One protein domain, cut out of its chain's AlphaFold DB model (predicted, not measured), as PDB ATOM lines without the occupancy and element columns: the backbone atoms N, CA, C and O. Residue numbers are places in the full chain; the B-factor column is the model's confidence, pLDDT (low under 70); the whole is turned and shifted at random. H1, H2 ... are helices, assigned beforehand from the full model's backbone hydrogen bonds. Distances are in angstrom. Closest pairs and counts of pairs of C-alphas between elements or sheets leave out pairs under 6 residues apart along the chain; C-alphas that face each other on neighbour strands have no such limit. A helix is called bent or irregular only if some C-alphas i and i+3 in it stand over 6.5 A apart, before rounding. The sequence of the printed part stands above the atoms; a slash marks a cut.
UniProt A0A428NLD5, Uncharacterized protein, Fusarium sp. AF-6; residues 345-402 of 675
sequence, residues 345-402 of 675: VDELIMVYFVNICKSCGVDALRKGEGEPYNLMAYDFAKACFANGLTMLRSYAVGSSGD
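What this domain is: This is residues 345 to 402 of the 675 residues of an uncharacterized protein of Fusarium sp. AF-6 (UniProt A0A428NLD5). Two helices, H1 and H2, pack on each other with their lines steeply tilted, and a third, H3, turns off from the end of H2 at nearly a right angle, its first residues packing on H1 and its far end sticking out as an arm with residues 395 to 402. A long loop, residues 360 to 374, leads from the end of H1 back to the beginning of H2. The printed part has 58 residues with three named helices, in the order H1, H2, H3, and no named strand; the class is all helix. The whole is compact, with a radius of gyration of the C-alphas of 11.7 A, and flat, spanning 39 by 27 by 14 A, the arm making much of its length.

Where its parts are: Find C-alpha 345 at (34.510, 26.388, -40.024); from there H1 runs through residues 345 to 359, 20.8 A from first to last C-alpha. After the loop, look at C-alpha 375 at (20.327, 8.763, -40.758), where H2 begins; it holds residues 375 to 383 and is 13.6 A long. H2 is irregular: C-alphas 376 and 379 are 7.6 A apart. H3, residues 386 to 398, measures 17.3 A and ends at C-alpha 398, at (31.240, 15.601, -57.544).

How they stand to each other: Begin with H1, which touches H2 with residues 353 to 357 alone. Their closest C-alphas are those of Phe 353 and Ala 381, 6.2 A apart. The two helices run opposite ways at a steep tilt of 54 degrees, the line of H2 being a rough one. Look next at Met 350 and Ala 386, whose C-alphas, 6.4 A apart, are the closest of H1 and H3. H3 touches H1 with residues 386 to 389 alone, and the two run opposite ways at a steep tilt of 51 degrees. H2 and H3 only just touch, and only at the corner by their link, with 3 pairs of C-alphas within 8 A. Their closest C-alphas are those of Ala 381 and Asn 387, 5.5 A apart, and their lines are about perpendicular, at 75 degrees. In H1 and H3 every O i to N i+4 pair is within hydrogen-bond range; in H2 it is 3 of 5.

The domain as a whole: The two C-alphas farthest apart are those of Gly 361 and Gly 401, at 38.7 A. Residues 395 to 402, of which 395 to 398 belong to H3, stand free; without them the body spans 25 by 23 by 15 A. The printed part has no cut. The link from H1 to H2, 15 residues, is long, and the one from H2 to H3, 2 residues, is tight. The mean pLDDT of the printed part is 72.1; look for values under 70 at residue 359, residues 368 to 372 and residues 393 to 402.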
ATOM      1  N   VAL A 345      35.928  26.533 -40.399       74.25
ATOM      2  CA  VAL A 345      34.510  26.388 -40.024       74.25
ATOM      3  C   VAL A 345      33.933  25.024 -40.409       74.25
ATOM      4  O   VAL A 345      33.120  24.455 -39.686       74.25
ATOM      5  N   ASP A 346      34.323  24.497 -41.564       73.62
ATOM      6  CA  ASP A 346      33.780  23.265 -42.115       73.62
ATOM      7  C   ASP A 346      34.248  22.020 -41.356       73.62
ATOM      8  O   ASP A 346      33.449  21.108 -41.127       73.62
ATOM      9  N   GLU A 347      35.506  21.993 -40.922       77.62
ATOM     10  CA  GLU A 347      36.016  20.891 -40.111       77.62
ATOM     11  C   GLU A 347      35.468  20.947 -38.683       77.62
ATOM     12  O   GLU A 347      34.982  19.936 -38.169       77.62
ATOM     13  N   LEU A 348      35.394  22.141 -38.088       77.38
ATOM     14  CA  LEU A 348      34.807  22.331 -36.761       77.38
ATOM     15  C   LEU A 348      33.322  21.948 -36.704       77.38
ATOM     16  O   LEU A 348      32.898  21.313 -35.737       77.38
ATOM     17  N   ILE A 349      32.533  22.250 -37.744       80.44
ATOM     18  CA  ILE A 349      31.127  21.818 -37.837       80.44
ATOM     19  C   ILE A 349      31.015  20.289 -37.828       80.44
ATOM     20  O   ILE A 349      30.150  19.740 -37.141       80.44
ATOM     21  N   MET A 350      31.877  19.588 -38.568       78.75
ATOM     22  CA  MET A 350      31.852  18.124 -38.626       78.75
ATOM     23  C   MET A 350      32.334  17.490 -37.319       78.75
ATOM     24  O   MET A 350      31.721  16.530 -36.845       78.75
ATOM     25  N   VAL A 351      33.378  18.048 -36.702       77.62
ATOM     26  CA  VAL A 351      33.865  17.636 -35.378       77.62
ATOM     27  C   VAL A 351      32.770  17.829 -34.330       77.62
ATOM     28  O   VAL A 351      32.482  16.903 -33.568       77.62
ATOM     29  N   TYR A 352      32.108  18.985 -34.311       77.06
ATOM     30  CA  TYR A 352      31.005  19.259 -33.394       77.06
ATOM     31  C   TYR A 352      29.827  18.301 -33.619       77.06
ATOM     32  O   TYR A 352      29.356  17.673 -32.671       77.06
ATOM     33  N   PHE A 353      29.418  18.095 -34.875       80.56
ATOM     34  CA  PHE A 353      28.355  17.160 -35.249       80.56
ATOM     35  C   PHE A 353      28.632  15.723 -34.773       80.56
ATOM     36  O   PHE A 353      27.764  15.075 -34.185       80.56
ATOM     37  N   VAL A 354      29.844  15.204 -34.980       78.62
ATOM     38  CA  VAL A 354      30.192  13.843 -34.545       78.62
ATOM     39  C   VAL A 354      30.208  13.741 -33.017       78.62
ATOM     40  O   VAL A 354      29.740  12.741 -32.466       78.62
ATOM     41  N   ASN A 355      30.719  14.760 -32.321       73.81
ATOM     42  CA  ASN A 355      30.792  14.762 -30.861       73.81
ATOM     43  C   ASN A 355      29.413  14.903 -30.199       73.81
ATOM     44  O   ASN A 355      29.131  14.164 -29.254       73.81
ATOM     45  N   ILE A 356      28.524  15.757 -30.723       73.88
ATOM     46  CA  ILE A 356      27.159  15.884 -30.192       73.88
ATOM     47  C   ILE A 356      26.375  14.579 -30.393       73.88
ATOM     48  O   ILE A 356      25.746  14.093 -29.455       73.88
ATOM     49  N   CYS A 357      26.513  13.925 -31.553       74.06
ATOM     50  CA  CYS A 357      25.875  12.632 -31.807       74.06
ATOM     51  C   CYS A 357      26.348  11.562 -30.814       74.06
ATOM     52  O   CYS A 357      25.519  10.891 -30.194       74.06
ATOM     53  N   LYS A 358      27.667  11.459 -30.588       76.12
ATOM     54  CA  LYS A 358      28.246  10.534 -29.600       76.12
ATOM     55  C   LYS A 358      27.728  10.807 -28.189       76.12
ATOM     56  O   LYS A 358      27.384   9.860 -27.486       76.12
ATOM     57  N   SER A 359      27.630  12.078 -27.795       68.06
ATOM     58  CA  SER A 359      27.114  12.467 -26.475       68.06
ATOM     59  C   SER A 359      25.643  12.080 -26.272       68.06
ATOM     60  O   SER A 359      25.237  11.745 -25.163       68.06
ATOM     61  N   CYS A 360      24.864  12.029 -27.356       72.88
ATOM     62  CA  CYS A 360      23.470  11.592 -27.360       72.88
ATOM     63  C   CYS A 360      23.290  10.083 -27.623       72.88
ATOM     64  O   CYS A 360      22.166   9.633 -27.837       72.88
ATOM     65  N   GLY A 361      24.370   9.289 -27.629       75.88
ATOM     66  CA  GLY A 361      24.310   7.840 -27.860       75.88
ATOM     67  C   GLY A 361      24.026   7.436 -29.312       75.88
ATOM     68  O   GLY A 361      23.689   6.281 -29.575       75.88
ATOM     69  N   VAL A 362      24.162   8.364 -30.261       80.19
ATOM     70  CA  VAL A 362      23.984   8.124 -31.697       80.19
ATOM     71  C   VAL A 362      25.354   8.088 -32.369       80.19
ATOM     72  O   VAL A 362      26.082   9.075 -32.401       80.19
ATOM     73  N   ASP A 363      25.723   6.952 -32.957       81.94
ATOM     74  CA  ASP A 363      26.955   6.873 -33.744       81.94
ATOM     75  C   ASP A 363      26.730   7.450 -35.149       81.94
ATOM     76  O   ASP A 363      26.164   6.780 -36.017       81.94
ATOM     77  N   ALA A 364      27.175   8.688 -35.376       75.50
ATOM     78  CA  ALA A 364      27.079   9.366 -36.669       75.50
ATOM     79  C   ALA A 364      27.873   8.667 -37.789       75.50
ATOM     80  O   ALA A 364      27.522   8.806 -38.960       75.50
ATOM     81  N   LEU A 365      28.917   7.897 -37.458       77.69
ATOM     82  CA  LEU A 365      29.796   7.257 -38.443       77.69
ATOM     83  C   LEU A 365      29.259   5.902 -38.929       77.69
ATOM     84  O   LEU A 365      29.716   5.385 -39.951       77.69
ATOM     85  N   ARG A 366      28.252   5.347 -38.246       80.62
ATOM     86  CA  ARG A 366      27.569   4.107 -38.629       80.62
ATOM     87  C   ARG A 366      26.578   4.346 -39.778       80.62
ATOM     88  O   ARG A 366      25.366   4.374 -39.577       80.62
ATOM     89  N   LYS A 367      27.107   4.539 -40.983       76.56
ATOM     90  CA  LYS A 367      26.343   4.813 -42.212       76.56
ATOM     91  C   LYS A 367      25.836   3.544 -42.914       76.56
ATOM     92  O   LYS A 367      26.511   2.514 -42.878       76.56
ATOM     93  N   GLY A 368      24.679   3.631 -43.575       68.94
ATOM     94  CA  GLY A 368      24.248   2.659 -44.585       68.94
ATOM     95  C   GLY A 368      25.027   2.799 -45.900       68.94
ATOM     96  O   GLY A 368      25.812   3.734 -46.083       68.94
ATOM     97  N   GLU A 369      24.833   1.865 -46.836       60.25
ATOM     98  CA  GLU A 369      25.437   1.969 -48.172       60.25
ATOM     99  C   GLU A 369      24.976   3.252 -48.881       60.25
ATOM    100  O   GLU A 369      23.784   3.499 -49.039       60.25
ATOM    101  N   GLY A 370      25.936   4.078 -49.311       63.72
ATOM    102  CA  GLY A 370      25.671   5.331 -50.027       63.72
ATOM    103  C   GLY A 370      25.249   6.519 -49.155       63.72
ATOM    104  O   GLY A 370      25.078   7.617 -49.681       63.72
ATOM    105  N   GLU A 371      25.119   6.348 -47.839       68.25
ATOM    106  CA  GLU A 371      24.735   7.434 -46.933       68.25
ATOM    107  C   GLU A 371      25.958   8.243 -46.466       68.25
ATOM    108  O   GLU A 371      27.025   7.674 -46.222       68.25
ATOM    109  N   PRO A 372      25.842   9.575 -46.307       65.75
ATOM    110  CA  PRO A 372      26.960  10.399 -45.847       65.75
ATOM    111  C   PRO A 372      27.311  10.165 -44.369       65.75
ATOM    112  O   PRO A 372      28.475  10.255 -43.988       65.75
ATOM    113  N   TYR A 373      26.306   9.866 -43.549       74.19
ATOM    114  CA  TYR A 373      26.387   9.600 -42.113       74.19
ATOM    115  C   TYR A 373      25.137   8.792 -41.701       74.19
ATOM    116  O   TYR A 373      24.217   8.616 -42.501       74.19
ATOM    117  N   ASN A 374      25.083   8.301 -40.463       77.31
ATOM    118  CA  ASN A 374      23.927   7.571 -39.930       77.31
ATOM    119  C   ASN A 374      22.637   8.417 -39.968       77.31
ATOM    120  O   ASN A 374      22.561   9.428 -39.277       77.31
ATOM    121  N   LEU A 375      21.586   7.999 -40.680       78.56
ATOM    122  CA  LEU A 375      20.327   8.763 -40.758       78.56
ATOM    123  C   LEU A 375      19.639   9.003 -39.403       78.56
ATOM    124  O   LEU A 375      18.891   9.970 -39.268       78.56
ATOM    125  N   MET A 376      19.925   8.200 -38.373       72.62
ATOM    126  CA  MET A 376      19.475   8.485 -37.001       72.62
ATOM    127  C   MET A 376      20.065   9.791 -36.444       72.62
ATOM    128  O   MET A 376      19.515  10.367 -35.511       72.62
ATOM    129  N   ALA A 377      21.166  10.274 -37.023       72.94
ATOM    130  CA  ALA A 377      21.808  11.541 -36.702       72.94
ATOM    131  C   ALA A 377      21.284  12.725 -37.542       72.94
ATOM    132  O   ALA A 377      21.820  13.825 -37.432       72.94
ATOM    133  N   TYR A 378      20.257  12.540 -38.382       79.31
ATOM    134  CA  TYR A 378      19.797  13.562 -39.333       79.31
ATOM    135  C   TYR A 378      19.374  14.880 -38.672       79.31
ATOM    136  O   TYR A 378      19.721  15.955 -39.165       79.31
ATOM    137  N   ASP A 379      18.645  14.817 -37.556       76.12
ATOM    138  CA  ASP A 379      18.195  16.022 -36.851       76.12
ATOM    139  C   ASP A 379      19.366  16.766 -36.195       76.12
ATOM    140  O   ASP A 379      19.426  17.995 -36.265       76.12
ATOM    141  N   PHE A 380      20.358  16.036 -35.674       74.38
ATOM    142  CA  PHE A 380      21.617  16.617 -35.201       74.38
ATOM    143  C   PHE A 380      22.398  17.253 -36.358       74.38
ATOM    144  O   PHE A 380      22.846  18.391 -36.259       74.38
ATOM    145  N   ALA A 381      22.480  16.581 -37.506       76.12
ATOM    146  CA  ALA A 381      23.147  17.097 -38.697       76.12
ATOM    147  C   ALA A 381      22.452  18.346 -39.267       76.12
ATOM    148  O   ALA A 381      23.094  19.238 -39.825       76.12
ATOM    149  N   LYS A 382      21.128  18.437 -39.118       79.06
ATOM    150  CA  LYS A 382      20.333  19.613 -39.481       79.06
ATOM    151  C   LYS A 382      20.599  20.784 -38.535       79.06
ATOM    152  O   LYS A 382      20.781  21.899 -39.022       79.06
ATOM    153  N   ALA A 383      20.629  20.537 -37.226       73.44
ATOM    154  CA  ALA A 383      20.911  21.555 -36.214       73.44
ATOM    155  C   ALA A 383      22.339  22.109 -36.346       73.44
ATOM    156  O   ALA A 383      22.537  23.316 -36.283       73.44
ATOM    157  N   CYS A 384      23.316  21.251 -36.648       74.69
ATOM    158  CA  CYS A 384      24.709  21.655 -36.853       74.69
ATOM    159  C   CYS A 384      25.003  22.192 -38.264       74.69
ATOM    160  O   CYS A 384      26.158  22.437 -38.583       74.69
ATOM    161  N   PHE A 385      24.002  22.310 -39.148       79.00
ATOM    162  CA  PHE A 385      24.178  22.676 -40.565       79.00
ATOM    163  C   PHE A 385      25.068  21.705 -41.376       79.00
ATOM    164  O   PHE A 385      25.328  21.939 -42.561       79.00
ATOM    165  N   ALA A 386      25.444  20.563 -40.796       78.50
ATOM    166  CA  ALA A 386      26.243  19.517 -41.425       78.50
ATOM    167  C   ALA A 386      25.574  18.953 -42.689       78.50
ATOM    168  O   ALA A 386      26.271  18.569 -43.623       78.50
ATOM    169  N   ASN A 387      24.239  18.974 -42.786       81.06
ATOM    170  CA  ASN A 387      23.518  18.589 -44.010       81.06
ATOM    171  C   ASN A 387      23.853  19.490 -45.194       81.06
ATOM    172  O   ASN A 387      24.238  19.004 -46.256       81.06
ATOM    173  N   GLY A 388      23.727  20.804 -44.998       78.75
ATOM    174  CA  GLY A 388      24.039  21.784 -46.034       78.75
ATOM    175  C   GLY A 388      25.515  21.728 -46.405       78.75
ATOM    176  O   GLY A 388      25.851  21.700 -47.586       78.75
ATOM    177  N   LEU A 389      26.389  21.613 -45.403       76.19
ATOM    178  CA  LEU A 389      27.826  21.499 -45.613       76.19
ATOM    179  C   LEU A 389      28.207  20.221 -46.372       76.19
ATOM    180  O   LEU A 389      29.003  20.277 -47.303       76.19
ATOM    181  N   THR A 390      27.614  19.080 -46.022       73.81
ATOM    182  CA  THR A 390      27.866  17.800 -46.697       73.81
ATOM    183  C   THR A 390      27.361  17.838 -48.130       73.81
ATOM    184  O   THR A 390      28.086  17.433 -49.027       73.81
ATOM    185  N   MET A 391      26.171  18.394 -48.382       73.06
ATOM    186  CA  MET A 391      25.675  18.591 -49.746       73.06
ATOM    187  C   MET A 391      26.603  19.499 -50.553       73.06
ATOM    188  O   MET A 391      26.909  19.171 -51.692       73.06
ATOM    189  N   LEU A 392      27.097  20.595 -49.971       70.19
ATOM    190  CA  LEU A 392      28.042  21.501 -50.628       70.19
ATOM    191  C   LEU A 392      29.408  20.848 -50.875       70.19
ATOM    192  O   LEU A 392      29.985  21.051 -51.939       70.19
ATOM    193  N   ARG A 393      29.914  20.034 -49.940       68.81
ATOM    194  CA  ARG A 393      31.159  19.263 -50.096       68.81
ATOM    195  C   ARG A 393      30.998  18.168 -51.150       68.81
ATOM    196  O   ARG A 393      31.808  18.098 -52.064       68.81
ATOM    197  N   SER A 394      29.943  17.359 -51.088       66.31
ATOM    198  CA  SER A 394      29.623  16.343 -52.102       66.31
ATOM    199  C   SER A 394      29.390  16.972 -53.470       66.31
ATOM    200  O   SER A 394      29.837  16.425 -54.471       66.31
ATOM    201  N   TYR A 395      28.760  18.146 -53.512       62.72
ATOM    202  CA  TYR A 395      28.643  18.948 -54.717       62.72
ATOM    203  C   TYR A 395      30.024  19.392 -55.215       62.72
ATOM    204  O   TYR A 395      30.334  19.185 -56.381       62.72
ATOM    205  N   ALA A 396      30.886  19.944 -54.359       61.12
ATOM    206  CA  ALA A 396      32.224  20.403 -54.735       61.12
ATOM    207  C   ALA A 396      33.149  19.259 -55.196       61.12
ATOM    208  O   ALA A 396      33.934  19.444 -56.123       61.12
ATOM    209  N   VAL A 397      33.036  18.078 -54.580       63.50
ATOM    210  CA  VAL A 397      33.790  16.866 -54.936       63.50
ATOM    211  C   VAL A 397      33.226  16.225 -56.205       63.50
ATOM    212  O   VAL A 397      33.991  15.895 -57.105       63.50
ATOM    213  N   GLY A 398      31.904  16.100 -56.332       57.03
ATOM    214  CA  GLY A 398      31.240  15.601 -57.544       57.03
ATOM    215  C   GLY A 398      31.369  16.550 -58.738       57.03
ATOM    216  O   GLY A 398      31.317  16.114 -59.879       57.03
ATOM    217  N   SER A 399      31.619  17.830 -58.464       50.44
ATOM    218  CA  SER A 399      31.907  18.875 -59.448       50.44
ATOM    219  C   SER A 399      33.404  19.179 -59.547       50.44
ATOM    220  O   SER A 399      33.785  20.233 -60.062       50.44
ATOM    221  N   SER A 400      34.282  18.283 -59.070       47.69
ATOM    222  CA  SER A 400      35.731  18.393 -59.280       47.69
ATOM    223  C   SER A 400      36.057  18.130 -60.757       47.69
ATOM    224  O   SER A 400      36.439  17.045 -61.177       47.69
ATOM    225  N   GLY A 401      35.823  19.162 -61.569       51.19
ATOM    226  CA  GLY A 401      35.883  19.131 -63.031       51.19
ATOM    227  C   GLY A 401      34.631  19.687 -63.717       51.19
ATOM    228  O   GLY A 401      34.723  20.078 -64.877       51.19
ATOM    229  N   ASP A 402      33.502  19.801 -63.009       41.50
ATOM    230  CA  ASP A 402      32.220  20.229 -63.573       41.50
ATOM    231  C   ASP A 402      31.876  21.667 -63.158       41.50
ATOM    232  O   ASP A 402      31.757  22.020 -61.986       41.50
TER     233      ASP A 402